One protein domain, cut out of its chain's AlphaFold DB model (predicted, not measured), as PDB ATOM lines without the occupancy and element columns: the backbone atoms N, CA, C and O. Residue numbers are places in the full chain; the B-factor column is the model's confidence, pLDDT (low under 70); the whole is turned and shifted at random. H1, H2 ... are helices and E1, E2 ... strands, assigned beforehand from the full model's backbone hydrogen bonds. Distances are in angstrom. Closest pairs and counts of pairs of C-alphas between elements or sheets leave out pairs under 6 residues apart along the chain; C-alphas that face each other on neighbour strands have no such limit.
ATOM      1  N   TYR A  26     165.719 123.220   7.889       80.50
ATOM      2  CA  TYR A  26     166.615 122.142   7.474       80.50
ATOM      3  C   TYR A  26     167.779 122.018   8.455       80.50
ATOM      4  O   TYR A  26     168.321 123.015   8.938       80.50
ATOM      5  N   CYS A  27     168.168 120.779   8.713       81.38
ATOM      6  CA  CYS A  27     169.334 120.384   9.470       81.38
ATOM      7  C   CYS A  27     170.430 119.924   8.506       81.38
ATOM      8  O   CYS A  27     170.246 118.930   7.799       81.38
ATOM      9  N   ASP A  28     171.567 120.613   8.497       78.50
ATOM     10  CA  ASP A  28     172.783 120.087   7.877       78.50
ATOM     11  C   ASP A  28     173.368 118.987   8.780       78.50
ATOM     12  O   ASP A  28     173.975 119.259   9.819       78.50
ATOM     13  N   TRP A  29     173.132 117.731   8.403       80.25
ATOM     14  CA  TRP A  29     173.634 116.550   9.090       80.25
ATOM     15  C   TRP A  29     174.818 115.971   8.312       80.25
ATOM     16  O   TRP A  29     174.643 115.243   7.333       80.25
ATOM     17  N   TYR A  30     176.036 116.299   8.755       79.56
ATOM     18  CA  TYR A  30     177.300 115.874   8.131       79.56
ATOM     19  C   TYR A  30     177.413 116.225   6.633       79.56
ATOM     20  O   TYR A  30     177.896 115.425   5.832       79.56
ATOM     21  N   GLY A  31     176.988 117.430   6.243       76.25
ATOM     22  CA  GLY A  31     177.077 117.936   4.871       76.25
ATOM     23  C   GLY A  31     175.867 117.597   3.999       76.25
ATOM     24  O   GLY A  31     175.887 117.875   2.800       76.25
ATOM     25  N   THR A  32     174.824 116.983   4.567       78.44
ATOM     26  CA  THR A  32     173.565 116.677   3.875       78.44
ATOM     27  C   THR A  32     172.401 117.352   4.589       78.44
ATOM     28  O   THR A  32     172.224 117.183   5.792       78.44
ATOM     29  N   ASN A  33     171.575 118.089   3.844       80.06
ATOM     30  CA  ASN A  33     170.411 118.774   4.402       80.06
ATOM     31  C   ASN A  33     169.215 117.826   4.531       80.06
ATOM     32  O   ASN A  33     168.733 117.291   3.533       80.06
ATOM     33  N   TYR A  34     168.690 117.698   5.747       83.88
ATOM     34  CA  TYR A  34     167.451 116.984   6.050       83.88
ATOM     35  C   TYR A  34     166.416 117.945   6.636       83.88
ATOM     36  O   TYR A  34     166.783 118.796   7.442       83.88
ATOM     37  N   PRO A  35     165.129 117.852   6.269       85.38
ATOM     38  CA  PRO A  35     164.089 118.650   6.909       85.38
ATOM     39  C   PRO A  35     163.995 118.301   8.400       85.38
ATOM     40  O   PRO A  35     164.197 117.151   8.793       85.38
ATOM     41  N   VAL A  36     163.677 119.287   9.231       85.12
ATOM     42  CA  VAL A  36     163.394 119.065  10.649       85.12
ATOM     43  C   VAL A  36     161.976 118.507  10.799       85.12
ATOM     44  O   VAL A  36     161.071 118.962  10.104       85.12
ATOM     45  N   CYS A  37     161.791 117.502  11.660       87.56
ATOM     46  CA  CYS A  37     160.464 116.944  11.940       87.56
ATOM     47  C   CYS A  37     159.586 117.955  12.695       87.56
ATOM     48  O   CYS A  37     160.055 118.580  13.650       87.56
ATOM     49  N   ASP A  38     158.317 118.076  12.301       79.94
ATOM     50  CA  ASP A  38     157.301 118.854  13.011       79.94
ATOM     51  C   ASP A  38     157.003 118.214  14.379       79.94
ATOM     52  O   ASP A  38     156.819 118.916  15.380       79.94
ATOM     53  N   GLU A  39     156.967 116.876  14.454       76.06
ATOM     54  CA  GLU A  39     156.750 116.170  15.711       76.06
ATOM     55  C   GLU A  39     158.057 115.998  16.497       76.06
ATOM     56  O   GLU A  39     159.105 115.603  15.978       76.06
ATOM     57  N   LYS A  40     157.985 116.237  17.815       64.31
ATOM     58  CA  LYS A  40     159.115 116.103  18.752       64.31
ATOM     59  C   LYS A  40     159.446 114.639  19.062       64.31
ATOM     60  O   LYS A  40     159.498 114.236  20.225       64.31
ATOM     61  N   THR A  41     159.678 113.830  18.039       65.44
ATOM     62  CA  THR A  41     160.269 112.503  18.210       65.44
ATOM     63  C   THR A  41     161.751 112.665  18.550       65.44
ATOM     64  O   THR A  41     162.401 113.612  18.128       65.44
ATOM     65  N   GLY A  42     162.315 111.815  19.405       76.75
ATOM     66  CA  GLY A  42     163.752 111.848  19.685       76.75
ATOM     67  C   GLY A  42     164.489 111.022  18.640       76.75
ATOM     68  O   GLY A  42     164.668 109.832  18.861       76.75
ATOM     69  N   GLY A  43     164.894 111.611  17.514       86.88
ATOM     70  CA  GLY A  43     165.637 110.871  16.490       86.88
ATOM     71  C   GLY A  43     165.375 111.313  15.054       86.88
ATOM     72  O   GLY A  43     165.281 112.507  14.779       86.88
ATOM     73  N   TRP A  44     165.278 110.329  14.161       90.31
ATOM     74  CA  TRP A  44     164.819 110.460  12.778       90.31
ATOM     75  C   TRP A  44     163.327 110.130  12.688       90.31
ATOM     76  O   TRP A  44     162.848 109.258  13.414       90.31
ATOM     77  N   GLY A  45     162.619 110.788  11.777       90.12
ATOM     78  CA  GLY A  45     161.203 110.569  11.503       90.12
ATOM     79  C   GLY A  45     160.908 110.543  10.006       90.12
ATOM     80  O   GLY A  45     161.788 110.774   9.176       90.12
ATOM     81  N   TRP A  46     159.659 110.250   9.659       88.56
ATOM     82  CA  TRP A  46     159.155 110.331   8.290       88.56
ATOM     83  C   TRP A  46     157.856 111.127   8.292       88.56
ATOM     84  O   TRP A  46     156.854 110.676   8.844       88.56
ATOM     85  N   GLU A  47     157.872 112.306   7.683       83.81
ATOM     86  CA  GLU A  47     156.747 113.239   7.679       83.81
ATOM     87  C   GLU A  47     156.644 113.908   6.310       83.81
ATOM     88  O   GLU A  47     157.660 114.235   5.695       83.81
ATOM     89  N   LYS A  48     155.414 114.152   5.834       81.88
ATOM     90  CA  LYS A  48     155.158 114.834   4.549       81.88
ATOM     91  C   LYS A  48     155.915 114.177   3.376       81.88
ATOM     92  O   LYS A  48     156.534 114.873   2.573       81.88
ATOM     93  N   ASP A  49     155.891 112.842   3.331       82.88
ATOM     94  CA  ASP A  49     156.521 111.993   2.306       82.88
ATOM     95  C   ASP A  49     158.052 112.128   2.171       82.88
ATOM     96  O   ASP A  49     158.617 111.875   1.107       82.88
ATOM     97  N   GLN A  50     158.747 112.503   3.248       87.06
ATOM     98  CA  GLN A  50     160.207 112.626   3.273       87.06
ATOM     99  C   GLN A  50     160.797 112.241   4.639       87.06
ATOM    100  O   GLN A  50     160.145 112.351   5.680       87.06
ATOM    101  N   LEU A  51     162.067 111.823   4.639       89.69
ATOM    102  CA  LEU A  51     162.845 111.589   5.857       89.69
ATOM    103  C   LEU A  51     163.142 112.929   6.544       89.69
ATOM    104  O   LEU A  51     163.634 113.844   5.889       89.69
ATOM    105  N   CYS A  52     162.893 113.026   7.848       90.25
ATOM    106  CA  CYS A  52     163.165 114.207   8.663       90.25
ATOM    107  C   CYS A  52     164.018 113.866   9.893       90.25
ATOM    108  O   CYS A  52     164.102 112.710  10.314       90.25
ATOM    109  N   ILE A  53     164.660 114.873  10.483       88.94
ATOM    110  CA  ILE A  53     165.444 114.746  11.714       88.94
ATOM    111  C   ILE A  53     164.865 115.642  12.806       88.94
ATOM    112  O   ILE A  53     164.520 116.793  12.581       88.94
ATOM    113  N   SER A  54     164.741 115.124  14.017       86.69
ATOM    114  CA  SER A  54     164.226 115.900  15.142       86.69
ATOM    115  C   SER A  54     165.144 117.055  15.528       86.69
ATOM    116  O   SER A  54     166.368 116.921  15.490       86.69
ATOM    117  N   ASP A  55     164.559 118.142  16.030       81.50
ATOM    118  CA  ASP A  55     165.294 119.289  16.581       81.50
ATOM    119  C   ASP A  55     166.357 118.872  17.604       81.50
ATOM    120  O   ASP A  55     167.497 119.339  17.587       81.50
ATOM    121  N   LYS A  56     165.995 117.961  18.515       82.06
ATOM    122  CA  LYS A  56     166.893 117.510  19.581       82.06
ATOM    123  C   LYS A  56     168.084 116.735  19.022       82.06
ATOM    124  O   LYS A  56     169.202 116.946  19.487       82.06
ATOM    125  N   MET A  57     167.845 115.837  18.065       84.69
ATOM    126  CA  MET A  57     168.919 115.062  17.449       84.69
ATOM    127  C   MET A  57     169.793 115.963  16.594       84.69
ATOM    128  O   MET A  57     171.009 115.918  16.762       84.69
ATOM    129  N   CYS A  58     169.173 116.824  15.783       81.62
ATOM    130  CA  CYS A  58     169.846 117.852  15.009       81.62
ATOM    131  C   CYS A  58     170.855 118.580  15.909       81.62
ATOM    132  O   CYS A  58     172.050 118.512  15.636       81.62
ATOM    133  N   ASN A  59     170.421 119.130  17.056       75.00
ATOM    134  CA  ASN A  59     171.250 119.898  18.011       75.00
ATOM    135  C   ASN A  59     172.435 119.141  18.641       75.00
ATOM    136  O   ASN A  59     173.275 119.764  19.288       75.00
ATOM    137  N   SER A  60     172.523 117.820  18.473       73.88
ATOM    138  CA  SER A  60     173.545 116.971  19.101       73.88
ATOM    139  C   SER A  60     174.690 116.532  18.175       73.88
ATOM    140  O   SER A  60     175.614 115.863  18.639       73.88
ATOM    141  N   ALA A  61     174.668 116.896  16.886       68.75
ATOM    142  CA  ALA A  61     175.757 116.572  15.957       68.75
ATOM    143  C   ALA A  61     177.080 117.274  16.318       68.75
ATOM    144  O   ALA A  61     177.105 118.450  16.689       68.75
ATOM    145  N   TRP A  62     178.204 116.566  16.159       45.03
ATOM    146  CA  TRP A  62     179.551 117.124  16.316       45.03
ATOM    147  C   TRP A  62     179.815 118.197  15.249       45.03
ATOM    148  O   TRP A  62     179.779 117.910  14.057       45.03
ATOM    149  N   GLY A  63     180.075 119.432  15.691       59.34
ATOM    150  CA  GLY A  63     180.144 120.632  14.842       59.34
ATOM    151  C   GLY A  63     178.933 121.565  14.980       59.34
ATOM    152  O   GLY A  63     179.007 122.706  14.529       59.34
ATOM    153  N   GLY A  64     177.878 121.104  15.667       54.09
ATOM    154  CA  GLY A  64     176.595 121.785  15.812       54.09
ATOM    155  C   GLY A  64     175.822 121.771  14.491       54.09
ATOM    156  O   GLY A  64     176.385 122.111  13.450       54.09
ATOM    157  N   PRO A  65     174.537 121.392  14.469       53.28
ATOM    158  CA  PRO A  65     173.758 121.586  13.260       53.28
ATOM    159  C   PRO A  65     173.644 123.084  12.992       53.28
ATOM    160  O   PRO A  65     173.367 123.890  13.885       53.28
ATOM    161  N   LYS A  66     173.798 123.479  11.738       67.56
ATOM    162  CA  LYS A  66     173.301 124.784  11.328       67.56
ATOM    163  C   LYS A  66     171.855 124.559  10.937       67.56
ATOM    164  O   LYS A  66     171.585 123.995   9.878       67.56
ATOM    165  N   LYS A  67     170.928 124.974  11.803       71.94
ATOM    166  CA  LYS A  67     169.574 125.265  11.338       71.94
ATOM    167  C   LYS A  67     169.744 126.233  10.168       71.94
ATOM    168  O   LYS A  67     170.455 127.231  10.279       71.94
ATOM    169  N   SER A  68     169.201 125.884   9.015       74.94
ATOM    170  CA  SER A  68     169.132 126.787   7.875       74.94
ATOM    171  C   SER A  68     167.676 126.970   7.499       74.94
ATOM    172  O   SER A  68     166.870 126.045   7.633       74.94
ATOM    173  N   CYS A  69     167.334 128.178   7.073       77.19
ATOM    174  CA  CYS A  69     166.022 128.464   6.529       77.19
ATOM    175  C   CYS A  69     166.119 128.741   5.036       77.19
ATOM    176  O   CYS A  69     167.127 129.245   4.532       77.19
ATOM    177  N   ASP A  70     165.067 128.347   4.326       69.81
ATOM    178  CA  ASP A  70     164.887 128.681   2.924       69.81
ATOM    179  C   ASP A  70     164.400 130.131   2.815       69.81
ATOM    180  O   ASP A  70     163.202 130.419   2.756       69.81
ATOM    181  N   TRP A  71     165.356 131.055   2.800       71.62
ATOM    182  CA  TRP A  71     165.104 132.471   2.613       71.62
ATOM    183  C   TRP A  71     164.979 132.771   1.118       71.62
ATOM    184  O   TRP A  71     165.982 132.917   0.413       71.62
ATOM    185  N   TYR A  72     163.740 132.829   0.622       61.91
ATOM    186  CA  TYR A  72     163.425 133.126  -0.782       61.91
ATOM    187  C   TYR A  72     164.164 132.228  -1.797       61.91
ATOM    188  O   TYR A  72     164.708 132.697  -2.792       61.91
ATOM    189  N   GLY A  73     164.193 130.915  -1.564       56.91
ATOM    190  CA  GLY A  73     164.842 129.942  -2.453       56.91
ATOM    191  C   GLY A  73     166.327 129.718  -2.157       56.91
ATOM    192  O   GLY A  73     166.972 128.919  -2.840       56.91
ATOM    193  N   LYS A  74     166.894 130.409  -1.160       63.94
ATOM    194  CA  LYS A  74     168.293 130.274  -0.749       63.94
ATOM    195  C   LYS A  74     168.373 129.748   0.679       63.94
ATOM    196  O   LYS A  74     167.836 130.353   1.598       63.94
ATOM    197  N   SER A  75     169.114 128.657   0.877       76.56
ATOM    198  CA  SER A  75     169.459 128.183   2.221       76.56
ATOM    199  C   SER A  75     170.394 129.195   2.892       76.56
ATOM    200  O   SER A  75     171.506 129.445   2.416       76.56
ATOM    201  N   VAL A  76     169.916 129.820   3.968       81.75
ATOM    202  CA  VAL A  76     170.659 130.770   4.804       81.75
ATOM    203  C   VAL A  76     170.720 130.199   6.224       81.75
ATOM    204  O   VAL A  76     169.692 129.751   6.733       81.75
ATOM    205  N   PRO A  77     171.892 130.168   6.884       85.31
ATOM    206  CA  PRO A  77     171.990 129.666   8.251       85.31
ATOM    207  C   PRO A  77     171.231 130.577   9.225       85.31
ATOM    208  O   PRO A  77     171.199 131.797   9.059       85.31
ATOM    209  N   THR A  78     170.641 129.998  10.266       86.88
ATOM    210  CA  THR A  78     169.937 130.749  11.306       86.88
ATOM    211  C   THR A  78     170.885 131.147  12.434       86.88
ATOM    212  O   THR A  78     171.734 130.348  12.834       86.88
ATOM    213  N   CYS A  79     170.729 132.352  12.975       88.38
ATOM    214  CA  CYS A  79     171.484 132.813  14.135       88.38
ATOM    215  C   CYS A  79     170.946 132.180  15.424       88.38
ATOM    216  O   CYS A  79     169.736 132.102  15.623       88.38
ATOM    217  N   THR A  80     171.848 131.783  16.318       83.75
ATOM    218  CA  THR A  80     171.528 131.241  17.649       83.75
ATOM    219  C   THR A  80     171.466 132.316  18.734       83.75
ATOM    220  O   THR A  80     170.810 132.124  19.754       83.75
ATOM    221  N   THR A  81     172.127 133.457  18.522       86.50
ATOM    222  CA  THR A  81     172.242 134.559  19.494       86.50
ATOM    223  C   THR A  81     171.439 135.801  19.114       86.50
ATOM    224  O   THR A  81     171.212 136.668  19.956       86.50
ATOM    225  N   VAL A  82     170.971 135.887  17.866       86.00
ATOM    226  CA  VAL A  82     170.180 137.019  17.367       86.00
ATOM    227  C   VAL A  82     168.698 136.666  17.381       86.00
ATOM    228  O   VAL A  82     168.257 135.774  16.662       86.00
ATOM    229  N   SER A  83     167.920 137.394  18.183       82.88
ATOM    230  CA  SER A  83     166.475 137.179  18.324       82.88
ATOM    231  C   SER A  83     165.642 137.778  17.185       82.88
ATOM    232  O   SER A  83     164.542 137.295  16.947       82.88
ATOM    233  N   LYS A  84     166.154 138.788  16.465       85.00
ATOM    234  CA  LYS A  84     165.483 139.421  15.316       85.00
ATOM    235  C   LYS A  84     166.487 139.964  14.291       85.00
ATOM    236  O   LYS A  84     167.476 140.583  14.677       85.00
ATOM    237  N   GLY A  85     166.196 139.814  13.000       84.62
ATOM    238  CA  GLY A  85     166.983 140.379  11.899       84.62
ATOM    239  C   GLY A  85     168.200 139.541  11.495       84.62
ATOM    240  O   GLY A  85     168.243 138.333  11.719       84.62
ATOM    241  N   TRP A  86     169.181 140.182  10.858       89.38
ATOM    242  CA  TRP A  86     170.425 139.550  10.405       89.38
ATOM    243  C   TRP A  86     171.526 139.625  11.468       89.38
ATOM    244  O   TRP A  86     171.612 140.596  12.219       89.38
ATOM    245  N   GLY A  87     172.400 138.623  11.488       89.69
ATOM    246  CA  GLY A  87     173.554 138.533  12.376       89.69
ATOM    247  C   GLY A  87     174.781 137.925  11.705       89.69
ATOM    248  O   GLY A  87     174.765 137.574  10.523       89.69
ATOM    249  N   TRP A  88     175.861 137.800  12.477       87.38
ATOM    250  CA  TRP A  88     177.097 137.145  12.057       87.38
ATOM    251  C   TRP A  88     177.541 136.142  13.120       87.38
ATOM    252  O   TRP A  88     177.919 136.530  14.224       87.38
ATOM    253  N   GLU A  89     177.513 134.854  12.785       82.81
ATOM    254  CA  GLU A  89     177.891 133.758  13.680       82.81
ATOM    255  C   GLU A  89     178.672 132.695  12.905       82.81
ATOM    256  O   GLU A  89     178.409 132.443  11.730       82.81
ATOM    257  N   ASN A  90     179.641 132.043  13.556       79.19
ATOM    258  CA  ASN A  90     180.400 130.933  12.964       79.19
ATOM    259  C   ASN A  90     181.021 131.266  11.589       79.19
ATOM    260  O   ASN A  90     180.989 130.441  10.670       79.19
ATOM    261  N   ASN A  91     181.575 132.479  11.459       80.00
ATOM    262  CA  ASN A  91     182.172 133.024  10.232       80.00
ATOM    263  C   ASN A  91     181.221 133.100   9.019       80.00
ATOM    264  O   ASN A  91     181.677 133.021   7.879       80.00
ATOM    265  N   ALA A  92     179.917 133.267   9.241       81.75
ATOM    266  CA  ALA A  92     178.947 133.497   8.177       81.75
ATOM    267  C   ALA A  92     177.842 134.473   8.602       81.75
ATOM    268  O   ALA A  92     177.486 134.564   9.780       81.75
ATOM    269  N   SER A  93     177.255 135.163   7.620       85.56
ATOM    270  CA  SER A  93     175.985 135.864   7.808       85.56
ATOM    271  C   SER A  93     174.888 134.849   8.113       85.56
ATOM    272  O   SER A  93     174.769 133.844   7.413       85.56
ATOM    273  N   CYS A  94     174.074 135.137   9.120       89.00
ATOM    274  CA  CYS A  94     172.927 134.333   9.516       89.00
ATOM    275  C   CYS A  94     171.692 135.222   9.710       89.00
ATOM    276  O   CYS A  94     171.805 136.448   9.777       89.00
ATOM    277  N   ILE A  95     170.513 134.618   9.811       88.81
ATOM    278  CA  ILE A  95     169.251 135.321  10.072       88.81
ATOM    279  C   ILE A  95     168.557 134.750  11.314       88.81
ATOM    280  O   ILE A  95     168.634 133.554  11.573       88.81
ATOM    281  N   SER A  96     167.914 135.579  12.133       86.38
ATOM    282  CA  SER A  96     167.220 135.104  13.337       86.38
ATOM    283  C   SER A  96     166.132 134.078  13.000       86.38
ATOM    284  O   SER A  96     165.430 134.224  11.997       86.38
ATOM    285  N   GLU A  97     165.934 133.088  13.870       82.75
ATOM    286  CA  GLU A  97     164.887 132.063  13.713       82.75
ATOM    287  C   GLU A  97     163.472 132.674  13.645       82.75
ATOM    288  O   GLU A  97     162.605 132.175  12.925       82.75
ATOM    289  N   GLN A  98     163.249 133.805  14.328       79.06
ATOM    290  CA  GLN A  98     161.982 134.538  14.279       79.06
ATOM    291  C   GLN A  98     161.691 135.108  12.881       79.06
ATOM    292  O   GLN A  98     160.571 134.988  12.396       79.06
ATOM    293  N   GLU A  99     162.687 135.678  12.202       81.56
ATOM    294  CA  GLU A  99     162.500 136.156  10.825       81.56
ATOM    295  C   GLU A  99     162.306 134.985   9.853       81.56
ATOM    296  O   GLU A  99     161.436 135.049   8.991       81.56
ATOM    297  N   CYS A 100     163.005 133.857  10.040       73.12
ATOM    298  CA  CYS A 100     162.746 132.650   9.241       73.12
ATOM    299  C   CYS A 100     161.333 132.080   9.438       73.12
ATOM    300  O   CYS A 100     160.843 131.353   8.595       73.12
ATOM    301  N   THR A 101     160.645 132.352  10.541       63.31
ATOM    302  CA  THR A 101     159.274 131.846  10.744       63.31
ATOM    303  C   THR A 101     158.204 132.882  10.400       63.31
ATOM    304  O   THR A 101     157.047 132.514  10.225       63.31
ATOM    305  N   GLY A 102     158.587 134.158  10.257       56.50
ATOM    306  CA  GLY A 102     157.688 135.288  10.008       56.50
ATOM    307  C   GLY A 102     157.499 135.680   8.542       56.50
ATOM    308  O   GLY A 102     156.589 136.448   8.242       56.50
ATOM    309  N   VAL A 103     158.314 135.163   7.621       51.19
ATOM    310  CA  VAL A 103     158.106 135.397   6.188       51.19
ATOM    311  C   VAL A 103     157.273 134.252   5.637       51.19
ATOM    312  O   VAL A 103     157.810 133.261   5.144       51.19
TER     313      VAL A 103
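AT A GLANCE: This is residues 26 to 103 of the 398 residues of an uncharacterized protein of Pseudomonas sp. PIC25 (UniProt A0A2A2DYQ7). Two small lobes sit side by side, each built of two strand hairpins and a short helix: E1 to E4 with H1 in one, E5 to E8 with H2 in the other. They join where E1 pairs briefly with E5, and one strongly twisted sheet runs on from the first hairpin through the whole second lobe, while the hairpin of E3 and E4 is a sheet of its own. The printed part has 78 residues, with eight named strands and two named helices in the order E1 E2 E3 E4 H1 E5 E6 E7 E8 H2, and its class is mixed, helices and strands. The larger sheet is mixed, in the order E2, E1, E5, E6, E8, E7, and E3 and E4 are antiparallel. The whole is compact, with a radius of gyration of the C-alphas of 12.4 A and spans of 31 by 28 by 19 A.

IN THESE COORDINATES: Find C-alpha 26 at (166.615, 122.142, 7.474), where E1 begins; it runs to residue 29, and E2 follows at residues 32 to 35. Next come E3, residues 44 to 47, E4, residues 50 to 53, and H1, residues 55 to 58. Look for C-alpha 67 at (169.574, 125.265, 11.338), where E5 begins; it runs 12.2 A to residue 71. E6, residues 74 to 79, is the longest strand at 15.4 A. E7 holds residues 86 to 89, E8 residues 92 to 96 over 12.9 A, and H2 residues 97 to 102, ending at C-alpha 102 at (157.688, 135.288, 10.008).

HOW THE PARTS SIT: Begin at the edge strand E2, in a hairpin with E1: N 27 and O 34 are 2.7 A apart. E1 is antiparallel to E5, with N 68 and O 26 at 3.0 A. E5 and E6 form a hairpin, with N 71 and O 74 at 2.8 A. E6 is parallel to E8, with N 79 and O 95 at 2.8 A. E8 and edge strand E7 form a hairpin, with N 87 and O 94 at 2.8 A. H2 is on this sheet at a height of 8.3 A and only just over E6, with 3 of its 6 C-alphas falling on that strand; it runs along the strands, at 23 degrees to E6 on the local plane. H1 only grazes the sheet with residues 55 to 58. In the hairpin of E3 and E4, N 45 and O 52 are 2.8 A apart; the closest C-alphas of E2 and E4, Pro 35 and Cys 52, are 4.9 A apart. H1 and H2 are apart. In H2 every O i to N i+4 pair is within hydrogen-bond range; H1 is too short for one, and its one O i to N i+3 pair is not within range.

THE WHOLE: The C-alphas farthest apart, those of Asp 49 and Asn 91, are 34.1 A apart. The printed part has no cut, and no link is long. Mean pLDDT of the printed part is 78.4; look for values under 70 at residues 40 to 41, 61 to 66, 70, 72 to 74 and 101 to 103.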